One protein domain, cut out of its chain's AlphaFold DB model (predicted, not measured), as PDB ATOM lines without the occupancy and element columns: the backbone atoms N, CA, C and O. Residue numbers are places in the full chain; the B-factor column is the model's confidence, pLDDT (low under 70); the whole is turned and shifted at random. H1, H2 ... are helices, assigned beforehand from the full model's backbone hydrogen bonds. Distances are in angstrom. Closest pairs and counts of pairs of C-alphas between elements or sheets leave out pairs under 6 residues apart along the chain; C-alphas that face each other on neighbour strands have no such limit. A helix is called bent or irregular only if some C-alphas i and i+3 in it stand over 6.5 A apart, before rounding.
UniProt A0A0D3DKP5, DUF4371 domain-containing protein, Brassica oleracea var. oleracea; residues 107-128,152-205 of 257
ATOM      1  N   LYS A 107      49.228 -37.361  31.689       84.06
ATOM      2  CA  LYS A 107      49.225 -37.286  30.220       84.06
ATOM      3  C   LYS A 107      49.636 -35.888  29.760       84.06
ATOM      4  O   LYS A 107      49.284 -34.889  30.404       84.06
ATOM      5  N   ARG A 108      50.348 -35.786  28.632       84.44
ATOM      6  CA  ARG A 108      50.766 -34.478  28.105       84.44
ATOM      7  C   ARG A 108      49.537 -33.636  27.779       84.44
ATOM      8  O   ARG A 108      48.553 -34.133  27.242       84.44
ATOM      9  N   ILE A 109      49.606 -32.325  28.024       85.50
ATOM     10  CA  ILE A 109      48.481 -31.404  27.758       85.50
ATOM     11  C   ILE A 109      48.024 -31.481  26.286       85.50
ATOM     12  O   ILE A 109      46.848 -31.294  25.990       85.50
ATOM     13  N   THR A 110      48.933 -31.782  25.359       84.50
ATOM     14  CA  THR A 110      48.645 -31.933  23.927       84.50
ATOM     15  C   THR A 110      47.835 -33.181  23.579       84.50
ATOM     16  O   THR A 110      47.174 -33.178  22.545       84.50
ATOM     17  N   GLU A 111      47.862 -34.218  24.416       88.00
ATOM     18  CA  GLU A 111      47.117 -35.467  24.195       88.00
ATOM     19  C   GLU A 111      45.616 -35.294  24.449       88.00
ATOM     20  O   GLU A 111      44.803 -36.010  23.874       88.00
ATOM     21  N   TYR A 112      45.228 -34.309  25.265       83.50
ATOM     22  CA  TYR A 112      43.824 -33.959  25.450       83.50
ATOM     23  C   TYR A 112      43.277 -33.217  24.225       83.50
ATOM     24  O   TYR A 112      43.981 -32.426  23.580       83.50
ATOM     25  N   LEU A 113      41.982 -33.407  23.954       80.06
ATOM     26  CA  LEU A 113      41.260 -32.679  22.912       80.06
ATOM     27  C   LEU A 113      41.379 -31.161  23.140       80.06
ATOM     28  O   LEU A 113      41.242 -30.722  24.286       80.06
ATOM     29  N   PRO A 114      41.576 -30.335  22.090       79.75
ATOM     30  CA  PRO A 114      41.782 -28.889  22.230       79.75
ATOM     31  C   PRO A 114      40.758 -28.184  23.131       79.75
ATOM     32  O   PRO A 114      41.133 -27.335  23.935       79.75
ATOM     33  N   ASN A 115      39.494 -28.609  23.070       79.62
ATOM     34  CA  ASN A 115      38.387 -28.030  23.835       79.62
ATOM     35  C   ASN A 115      38.412 -28.374  25.338       79.62
ATOM     36  O   ASN A 115      37.732 -27.717  26.120       79.62
ATOM     37  N   GLN A 116      39.179 -29.385  25.755       80.12
ATOM     38  CA  GLN A 116      39.276 -29.833  27.150       80.12
ATOM     39  C   GLN A 116      40.568 -29.385  27.842       80.12
ATOM     40  O   GLN A 116      40.639 -29.388  29.069       80.12
ATOM     41  N   ARG A 117      41.596 -28.978  27.084       86.38
ATOM     42  CA  ARG A 117      42.929 -28.654  27.625       86.38
ATOM     43  C   ARG A 117      42.882 -27.602  28.725       86.38
ATOM     44  O   ARG A 117      43.516 -27.769  29.760       86.38
ATOM     45  N   ASP A 118      42.133 -26.525  28.515       86.19
ATOM     46  CA  ASP A 118      42.059 -25.431  29.487       86.19
ATOM     47  C   ASP A 118      41.246 -25.805  30.732       86.19
ATOM     48  O   ASP A 118      41.545 -25.332  31.826       86.19
ATOM     49  N   GLU A 119      40.267 -26.702  30.595       85.06
ATOM     50  CA  GLU A 119      39.536 -27.275  31.730       85.06
ATOM     51  C   GLU A 119      40.456 -28.171  32.580       85.06
ATOM     52  O   GLU A 119      40.524 -28.017  33.799       85.06
ATOM     53  N   VAL A 120      41.250 -29.032  31.934       86.12
ATOM     54  CA  VAL A 120      42.263 -29.867  32.601       86.12
ATOM     55  C   VAL A 120      43.299 -29.004  33.331       86.12
ATOM     56  O   VAL A 120      43.587 -29.248  34.505       86.12
ATOM     57  N   LYS A 121      43.824 -27.951  32.686       87.00
ATOM     58  CA  LYS A 121      44.770 -27.015  33.325       87.00
ATOM     59  C   LYS A 121      44.160 -26.334  34.553       87.00
ATOM     60  O   LYS A 121      44.820 -26.272  35.588       87.00
ATOM     61  N   ARG A 122      42.914 -25.853  34.462       87.38
ATOM     62  CA  ARG A 122      42.200 -25.244  35.598       87.38
ATOM     63  C   ARG A 122      42.070 -26.215  36.759       87.38
ATOM     64  O   ARG A 122      42.349 -25.847  37.894       87.38
ATOM     65  N   LYS A 123      41.698 -27.465  36.481       86.38
ATOM     66  CA  LYS A 123      41.540 -28.482  37.520       86.38
ATOM     67  C   LYS A 123      42.852 -28.788  38.239       86.38
ATOM     68  O   LYS A 123      42.856 -28.872  39.464       86.38
ATOM     69  N   TYR A 124      43.966 -28.879  37.511       86.06
ATOM     70  CA  TYR A 124      45.285 -29.013  38.134       86.06
ATOM     71  C   TYR A 124      45.657 -27.806  38.992       86.06
ATOM     72  O   TYR A 124      46.153 -27.987  40.100       86.06
ATOM     73  N   LEU A 125      45.381 -26.592  38.511       84.88
ATOM     74  CA  LEU A 125      45.675 -25.368  39.254       84.88
ATOM     75  C   LEU A 125      44.849 -25.272  40.549       84.88
ATOM     76  O   LEU A 125      45.399 -24.949  41.597       84.88
ATOM     77  N   MET A 126      43.563 -25.637  40.499       84.06
ATOM     78  CA  MET A 126      42.668 -25.661  41.665       84.06
ATOM     79  C   MET A 126      43.048 -26.719  42.703       84.06
ATOM     80  O   MET A 126      42.789 -26.532  43.889       84.06
ATOM     81  N   ARG A 127      43.653 -27.834  42.278       81.56
ATOM     82  CA  ARG A 127      44.099 -28.903  43.187       81.56
ATOM     83  C   ARG A 127      45.356 -28.521  43.976       81.56
ATOM     84  O   ARG A 127      45.631 -29.137  45.000       81.56
ATOM     85  N   GLY A 128      46.076 -27.495  43.523       78.38
ATOM     86  CA  GLY A 128      47.255 -26.961  44.191       78.38
ATOM     87  C   GLY A 128      48.529 -27.790  43.973       78.38
ATOM     88  O   GLY A 128      48.549 -28.740  43.184       78.38
ATOM     89  N   SER A 152      67.725 -17.002  36.379       50.47
ATOM     90  CA  SER A 152      68.147 -18.396  36.639       50.47
ATOM     91  C   SER A 152      68.938 -18.579  37.944       50.47
ATOM     92  O   SER A 152      68.826 -19.622  38.586       50.47
ATOM     93  N   ASP A 153      69.678 -17.556  38.391       54.06
ATOM     94  CA  ASP A 153      70.685 -17.740  39.448       54.06
ATOM     95  C   ASP A 153      70.101 -18.012  40.857       54.06
ATOM     96  O   ASP A 153      70.722 -18.626  41.719       54.06
ATOM     97  N   ALA A 154      68.878 -17.545  41.117       49.28
ATOM     98  CA  ALA A 154      68.268 -17.644  42.446       49.28
ATOM     99  C   ALA A 154      67.462 -18.930  42.665       49.28
ATOM    100  O   ALA A 154      67.362 -19.401  43.791       49.28
ATOM    101  N   PHE A 155      66.859 -19.465  41.598       52.31
ATOM    102  CA  PHE A 155      65.896 -20.573  41.675       52.31
ATOM    103  C   PHE A 155      66.389 -21.851  40.988       52.31
ATOM    104  O   PHE A 155      65.764 -22.894  41.157       52.31
ATOM    105  N   VAL A 156      67.476 -21.779  40.204       54.22
ATOM    106  CA  VAL A 156      67.979 -22.906  39.400       54.22
ATOM    107  C   VAL A 156      69.425 -23.272  39.749       54.22
ATOM    108  O   VAL A 156      69.708 -24.457  39.874       54.22
ATOM    109  N   THR A 157      70.333 -22.304  39.947       52.97
ATOM    110  CA  THR A 157      71.772 -22.594  40.174       52.97
ATOM    111  C   THR A 157      72.139 -22.768  41.646       52.97
ATOM    112  O   THR A 157      72.754 -23.764  41.997       52.97
ATOM    113  N   LYS A 158      71.758 -21.839  42.532       53.25
ATOM    114  CA  LYS A 158      72.022 -21.968  43.981       53.25
ATOM    115  C   LYS A 158      70.969 -22.790  44.726       53.25
ATOM    116  O   LYS A 158      71.120 -23.062  45.913       53.25
ATOM    117  N   GLY A 159      69.940 -23.239  44.010       55.56
ATOM    118  CA  GLY A 159      68.914 -24.132  44.528       55.56
ATOM    119  C   GLY A 159      68.003 -23.496  45.576       55.56
ATOM    120  O   GLY A 159      67.913 -22.275  45.715       55.56
ATOM    121  N   PHE A 160      67.297 -24.367  46.300       51.34
ATOM    122  CA  PHE A 160      66.277 -24.006  47.283       51.34
ATOM    123  C   PHE A 160      66.817 -23.117  48.403       51.34
ATOM    124  O   PHE A 160      66.024 -22.399  48.970       51.34
ATOM    125  N   ASP A 161      68.116 -23.084  48.704       54.28
ATOM    126  CA  ASP A 161      68.653 -22.357  49.866       54.28
ATOM    127  C   ASP A 161      68.612 -20.822  49.720       54.28
ATOM    128  O   ASP A 161      68.507 -20.098  50.713       54.28
ATOM    129  N   ASP A 162      68.588 -20.308  48.488       59.16
ATOM    130  CA  ASP A 162      68.539 -18.868  48.205       59.16
ATOM    131  C   ASP A 162      67.107 -18.304  48.092       59.16
ATOM    132  O   ASP A 162      66.927 -17.099  47.888       59.16
ATOM    133  N   TRP A 163      66.080 -19.137  48.311       58.03
ATOM    134  CA  TRP A 163      64.661 -18.743  48.277       58.03
ATOM    135  C   TRP A 163      64.264 -17.703  49.335       58.03
ATOM    136  O   TRP A 163      63.296 -16.968  49.147       58.03
ATOM    137  N   ASN A 164      65.017 -17.620  50.435       65.38
ATOM    138  CA  ASN A 164      64.763 -16.697  51.546       65.38
ATOM    139  C   ASN A 164      65.359 -15.291  51.305       65.38
ATOM    140  O   ASN A 164      65.245 -14.390  52.134       65.38
ATOM    141  N   LYS A 165      66.022 -15.060  50.165       72.94
ATOM    142  CA  LYS A 165      66.581 -13.742  49.838       72.94
ATOM    143  C   LYS A 165      65.501 -12.858  49.220       72.94
ATOM    144  O   LYS A 165      65.152 -12.993  48.048       72.94
ATOM    145  N   THR A 166      64.999 -11.906  50.003       72.06
ATOM    146  CA  THR A 166      63.923 -10.982  49.596       72.06
ATOM    147  C   THR A 166      64.274 -10.130  48.373       72.06
ATOM    148  O   THR A 166      63.396  -9.800  47.581       72.06
ATOM    149  N   GLU A 167      65.554  -9.813  48.170       76.00
ATOM    150  CA  GLU A 167      66.047  -9.097  46.986       76.00
ATOM    151  C   GLU A 167      65.868  -9.919  45.703       76.00
ATOM    152  O   GLU A 167      65.359  -9.418  44.705       76.00
ATOM    153  N   ARG A 168      66.166 -11.221  45.759       73.81
ATOM    154  CA  ARG A 168      66.030 -12.144  44.622       73.81
ATOM    155  C   ARG A 168      64.566 -12.344  44.229       73.81
ATOM    156  O   ARG A 168      64.247 -12.431  43.044       73.81
ATOM    157  N   LEU A 169      63.667 -12.373  45.217       73.25
ATOM    158  CA  LEU A 169      62.220 -12.379  44.982       73.25
ATOM    159  C   LEU A 169      61.767 -11.096  44.274       73.25
ATOM    160  O   LEU A 169      60.960 -11.161  43.349       73.25
ATOM    161  N   ARG A 170      62.308  -9.938  44.670       77.06
ATOM    162  CA  ARG A 170      61.999  -8.649  44.038       77.06
ATOM    163  C   ARG A 170      62.438  -8.620  42.575       77.06
ATOM    164  O   ARG A 170      61.647  -8.220  41.724       77.06
ATOM    165  N   ASP A 171      63.638  -9.111  42.279       78.25
ATOM    166  CA  ASP A 171      64.153  -9.205  40.909       78.25
ATOM    167  C   ASP A 171      63.323 -10.170  40.045       78.25
ATOM    168  O   ASP A 171      63.054  -9.887  38.877       78.25
ATOM    169  N   HIS A 172      62.861 -11.285  40.624       74.94
ATOM    170  CA  HIS A 172      61.991 -12.254  39.948       74.94
ATOM    171  C   HIS A 172      60.617 -11.686  39.596       74.94
ATOM    172  O   HIS A 172      60.144 -11.856  38.468       74.94
ATOM    173  N   VAL A 173      59.967 -11.022  40.561       80.38
ATOM    174  CA  VAL A 173      58.698 -10.325  40.320       80.38
ATOM    175  C   VAL A 173      58.907  -9.266  39.244       80.38
ATOM    176  O   VAL A 173      58.078  -9.158  38.343       80.38
ATOM    177  N   GLY A 174      60.035  -8.555  39.284       83.19
ATOM    178  CA  GLY A 174      60.479  -7.644  38.238       83.19
ATOM    179  C   GLY A 174      59.497  -6.504  37.951       83.19
ATOM    180  O   GLY A 174      58.617  -6.174  38.745       83.19
ATOM    181  N   ALA A 175      59.657  -5.878  36.784       82.12
ATOM    182  CA  ALA A 175      58.797  -4.786  36.330       82.12
ATOM    183  C   ALA A 175      57.418  -5.275  35.831       82.12
ATOM    184  O   ALA A 175      57.158  -6.469  35.704       82.12
ATOM    185  N   VAL A 176      56.533  -4.342  35.464       80.56
ATOM    186  CA  VAL A 176      55.146  -4.604  35.008       80.56
ATOM    187  C   VAL A 176      55.045  -5.635  33.866       80.56
ATOM    188  O   VAL A 176      54.058  -6.368  33.780       80.56
ATOM    189  N   ASN A 177      56.081  -5.728  33.027       82.06
ATOM    190  CA  ASN A 177      56.168  -6.648  31.885       82.06
ATOM    191  C   ASN A 177      57.081  -7.861  32.143       82.06
ATOM    192  O   ASN A 177      57.522  -8.515  31.201       82.06
ATOM    193  N   SER A 178      57.402  -8.160  33.402       85.06
ATOM    194  CA  SER A 178      58.214  -9.322  33.759       85.06
ATOM    195  C   SER A 178      57.540 -10.642  33.372       85.06
ATOM    196  O   SER A 178      56.322 -10.727  33.162       85.06
ATOM    197  N   PHE A 179      58.336 -11.711  33.332       79.88
ATOM    198  CA  PHE A 179      57.825 -13.067  33.143       79.88
ATOM    199  C   PHE A 179      56.842 -13.472  34.246       79.88
ATOM    200  O   PHE A 179      55.820 -14.081  33.932       79.88
ATOM    201  N   HIS A 180      57.101 -13.086  35.500       82.50
ATOM    202  CA  HIS A 180      56.209 -13.352  36.629       82.50
ATOM    203  C   HIS A 180      54.832 -12.713  36.420       82.50
ATOM    204  O   HIS A 180      53.815 -13.406  36.421       82.50
ATOM    205  N   ASN A 181      54.793 -11.407  36.141       84.44
ATOM    206  CA  ASN A 181      53.544 -10.674  35.932       84.44
ATOM    207  C   ASN A 181      52.796 -11.160  34.683       84.44
ATOM    208  O   ASN A 181      51.567 -11.241  34.673       84.44
ATOM    209  N   SER A 182      53.529 -11.545  33.639       84.75
ATOM    210  CA  SER A 182      52.953 -12.167  32.445       84.75
ATOM    211  C   SER A 182      52.341 -13.539  32.748       84.75
ATOM    212  O   SER A 182      51.256 -13.851  32.258       84.75
ATOM    213  N   ALA A 183      53.005 -14.361  33.564       85.38
ATOM    214  CA  ALA A 183      52.502 -15.664  33.994       85.38
ATOM    215  C   ALA A 183      51.272 -15.529  34.902       85.38
ATOM    216  O   ALA A 183      50.292 -16.241  34.682       85.38
ATOM    217  N   LEU A 184      51.278 -14.577  35.843       87.25
ATOM    218  CA  LEU A 184      50.118 -14.256  36.678       87.25
ATOM    219  C   LEU A 184      48.908 -13.858  35.829       87.25
ATOM    220  O   LEU A 184      47.854 -14.474  35.949       87.25
ATOM    221  N   LYS A 185      49.073 -12.917  34.889       88.06
ATOM    222  CA  LYS A 185      47.988 -12.521  33.973       88.06
ATOM    223  C   LYS A 185      47.444 -13.713  33.181       88.06
ATOM    224  O   LYS A 185      46.235 -13.856  33.034       88.06
ATOM    225  N   ARG A 186      48.318 -14.596  32.681       86.31
ATOM    226  CA  ARG A 186      47.907 -15.819  31.965       86.31
ATOM    227  C   ARG A 186      47.113 -16.775  32.858       86.31
ATOM    228  O   ARG A 186      46.138 -17.350  32.380       86.31
ATOM    229  N   ALA A 187      47.501 -16.933  34.123       85.62
ATOM    230  CA  ALA A 187      46.750 -17.729  35.090       85.62
ATOM    231  C   ALA A 187      45.370 -17.112  35.368       85.62
ATOM    232  O   ALA A 187      44.365 -17.819  35.314       85.62
ATOM    233  N   ASP A 188      45.297 -15.792  35.548       87.00
ATOM    234  CA  ASP A 188      44.032 -15.075  35.745       87.00
ATOM    235  C   ASP A 188      43.083 -15.224  34.549       87.00
ATOM    236  O   ASP A 188      41.880 -15.427  34.729       87.00
ATOM    237  N   TYR A 189      43.604 -15.148  33.320       86.25
ATOM    238  CA  TYR A 189      42.811 -15.379  32.110       86.25
ATOM    239  C   TYR A 189      42.326 -16.824  32.015       86.25
ATOM    240  O   TYR A 189      41.158 -17.056  31.705       86.25
ATOM    241  N   LEU A 190      43.184 -17.795  32.339       85.31
ATOM    242  CA  LEU A 190      42.814 -19.209  32.351       85.31
ATOM    243  C   LEU A 190      41.666 -19.487  33.333       85.31
ATOM    244  O   LEU A 190      40.780 -20.281  33.023       85.31
ATOM    245  N   MET A 191      41.654 -18.817  34.486       85.31
ATOM    246  CA  MET A 191      40.607 -18.955  35.503       85.31
ATOM    247  C   MET A 191      39.276 -18.293  35.122       85.31
ATOM    248  O   MET A 191      38.254 -18.597  35.733       85.31
ATOM    249  N   LYS A 192      39.251 -17.425  34.103       85.12
ATOM    250  CA  LYS A 192      38.041 -16.760  33.601       85.12
ATOM    251  C   LYS A 192      37.517 -17.493  32.355       85.12
ATOM    252  O   LYS A 192      37.832 -17.090  31.233       85.12
ATOM    253  N   PRO A 193      36.636 -18.510  32.494       70.62
ATOM    254  CA  PRO A 193      36.137 -19.287  31.351       70.62
ATOM    255  C   PRO A 193      35.388 -18.419  30.328       70.62
ATOM    256  O   PRO A 193      35.325 -18.761  29.150       70.62
ATOM    257  N   GLY A 194      34.884 -17.257  30.764       68.50
ATOM    258  CA  GLY A 194      34.144 -16.300  29.948       68.50
ATOM    259  C   GLY A 194      34.892 -15.733  28.734       68.50
ATOM    260  O   GLY A 194      34.234 -15.200  27.834       68.50
ATOM    261  N   GLN A 195      36.225 -15.848  28.729       68.94
ATOM    262  CA  GLN A 195      37.147 -15.361  27.696       68.94
ATOM    263  C   GLN A 195      37.695 -16.483  26.795       68.94
ATOM    264  O   GLN A 195      38.416 -16.201  25.843       68.94
ATOM    265  N   SER A 196      37.362 -17.750  27.073       76.06
ATOM    266  CA  SER A 196      37.771 -18.874  26.226       76.06
ATOM    267  C   SER A 196      37.113 -18.791  24.849       76.06
ATOM    268  O   SER A 196      35.942 -18.424  24.736       76.06
ATOM    269  N   ILE A 197      37.836 -19.212  23.808       70.44
ATOM    270  CA  ILE A 197      37.313 -19.269  22.438       70.44
ATOM    271  C   ILE A 197      36.075 -20.171  22.343       70.44
ATOM    272  O   ILE A 197      35.101 -19.823  21.683       70.44
ATOM    273  N   VAL A 198      36.059 -21.276  23.094       70.75
ATOM    274  CA  VAL A 198      34.913 -22.190  23.183       70.75
ATOM    275  C   VAL A 198      33.699 -21.445  23.732       70.75
ATOM    276  O   VAL A 198      32.613 -21.500  23.162       70.75
ATOM    277  N   HIS A 199      33.889 -20.671  24.799       67.50
ATOM    278  CA  HIS A 199      32.829 -19.859  25.380       67.50
ATOM    279  C   HIS A 199      32.387 -18.711  24.455       67.50
ATOM    280  O   HIS A 199      31.207 -18.374  24.428       67.50
ATOM    281  N   ALA A 200      33.291 -18.141  23.652       65.00
ATOM    282  CA  ALA A 200      32.949 -17.167  22.615       65.00
ATOM    283  C   ALA A 200      32.078 -17.784  21.500       65.00
ATOM    284  O   ALA A 200      31.126 -17.146  21.058       65.00
ATOM    285  N   PHE A 201      32.329 -19.040  21.111       66.12
ATOM    286  CA  PHE A 201      31.456 -19.790  20.199       66.12
ATOM    287  C   PHE A 201      30.102 -20.135  20.828       66.12
ATOM    288  O   PHE A 201      29.078 -20.045  20.157       66.12
ATOM    289  N   TYR A 202      30.042 -20.475  22.119       64.38
ATOM    290  CA  TYR A 202      28.752 -20.658  22.798       64.38
ATOM    291  C   TYR A 202      27.969 -19.348  22.920       64.38
ATOM    292  O   TYR A 202      26.754 -19.363  22.741       64.38
ATOM    293  N   LYS A 203      28.668 -18.225  23.126       61.56
ATOM    294  CA  LYS A 203      28.120 -16.864  23.049       61.56
ATOM    295  C   LYS A 203      27.727 -16.439  21.636       61.56
ATOM    296  O   LYS A 203      27.078 -15.400  21.517       61.56
ATOM    297  N   GLN A 204      28.083 -17.185  20.578       60.84
ATOM    298  CA  GLN A 204      27.489 -16.924  19.272       60.84
ATOM    299  C   GLN A 204      25.975 -17.068  19.399       60.84
ATOM    300  O   GLN A 204      25.426 -18.131  19.700       60.84
ATOM    301  N   ASN A 205      25.399 -15.887  19.208       67.31
ATOM    302  CA  ASN A 205      24.083 -15.387  19.519       67.31
ATOM    303  C   ASN A 205      23.019 -16.492  19.550       67.31
ATOM    304  O   ASN A 205      22.637 -17.020  18.504       67.31
TER     305      ASN A 205
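What this domain is: This is residues 107 to 128 and 152 to 205 of the 257 residues of the protein "DUF4371 domain-containing protein" of Brassica oleracea var. oleracea (UniProt A0A0D3DKP5). Three helices, H4, H5 and H6, follow one another in a long open row, with a small head of two short helices, H2 and H3, at the H4 end. H1 is set crosswise beside the other half of the row, near the last residues of H5 and the first of H6, and a wide gap separates it from the head; residues 174 to 179, of which 179 belongs to H5, stick out where the chain passes from H4 to H5. The printed part has 76 residues with six named helices, H1 to H6 in order along the chain, and no named strand; the class is all helix, with 52 residues in the helices. The whole is only just loose, close to extended, with a radius of gyration of the C-alphas of 17.0 A, and it is elongated, spanning 51 by 30 by 19 A.

Where its parts are: Residues 107 to 113 come before the first named helix. H1, residues 114 to 127, begins with C-alpha 114 at (41.782, -28.889, 22.230) and measures 21.1 A from first to last C-alpha. It is irregular, with C-alphas 115 and 118 standing 7.2 A apart. After the cut comes H2, residues 153 to 157, 5.0 A long; it is neither bent nor irregular, but only just: C-alphas 154 and 157 are 6.5 A apart. H3, residues 159 to 164, is 11.0 A long and irregular, with C-alphas 161 and 164 standing 7.1 A apart. H4, residues 166 to 173, is 10.7 A long. H5, residues 179 to 191, begins with C-alpha 179 at (57.825, -13.067, 33.143) and is 18.3 A long. H6, residues 197 to 202, is 8.7 A long and ends with C-alpha 202 at (28.752, -20.658, 22.798).

How they stand to each other: H1 and H5 only just touch, with 3 pairs of C-alphas within 8 A; the closest are those of Arg 122 and Met 191, 6.5 A apart. H1 touches H5 with residues 118 to 122 alone, H5 touches H1 with residues 190 to 191 alone, and the two lines are about perpendicular at 73 degrees. H1 and H6 are close but not clearly touching, their closest C-alphas, those of Asn 115 and Val 198, being 6.8 A apart. H1 is apart from H2, H3 and H4. H2 and H3 touch only at the corner by their link, where the closest C-alphas are those of Ala 154 and Asp 162, 5.9 A apart. H2 and H4 are close but not clearly touching, with the C-alphas of Ala 154 and Arg 168 closest at 6.3 A. H3 and H4 are also close but not clearly touching, with the C-alphas of Trp 163 and Leu 169 closest at 7.6 A. H4 and H5 touch only at the corner, where the C-alphas of Val 173 and His 180 are closest at 5.4 A; they run the same way at a steep tilt of 60 degrees. H6 touches no helix, and it is apart from H5. In H4, H5 and H6 every O i to N i+4 pair is within hydrogen-bond range; in H1 8 of 10 are, in H2 0 of 1 with 0 of 2 O i to N i+3 pairs, and in H3 0 of 2 with 2 of 3 O i to N i+3 pairs.

The domain as a whole: The two C-alphas farthest apart are those of Asp 161 and Asn 205, 54.4 A. Residues 129 to 151 are not printed, and C-alphas 128 and 152 stand 23.8 A apart across this cut. The links H2 to H3, H3 to H4, H4 to H5 and H5 to H6 are tight. Residues 156 to 161, of which 159 to 161 belong to H3, and residues 174 to 179 stand free. The mean pLDDT of the printed part is 75.3; residues 152 to 164, 194 to 195 and 199 to 205 are under 70.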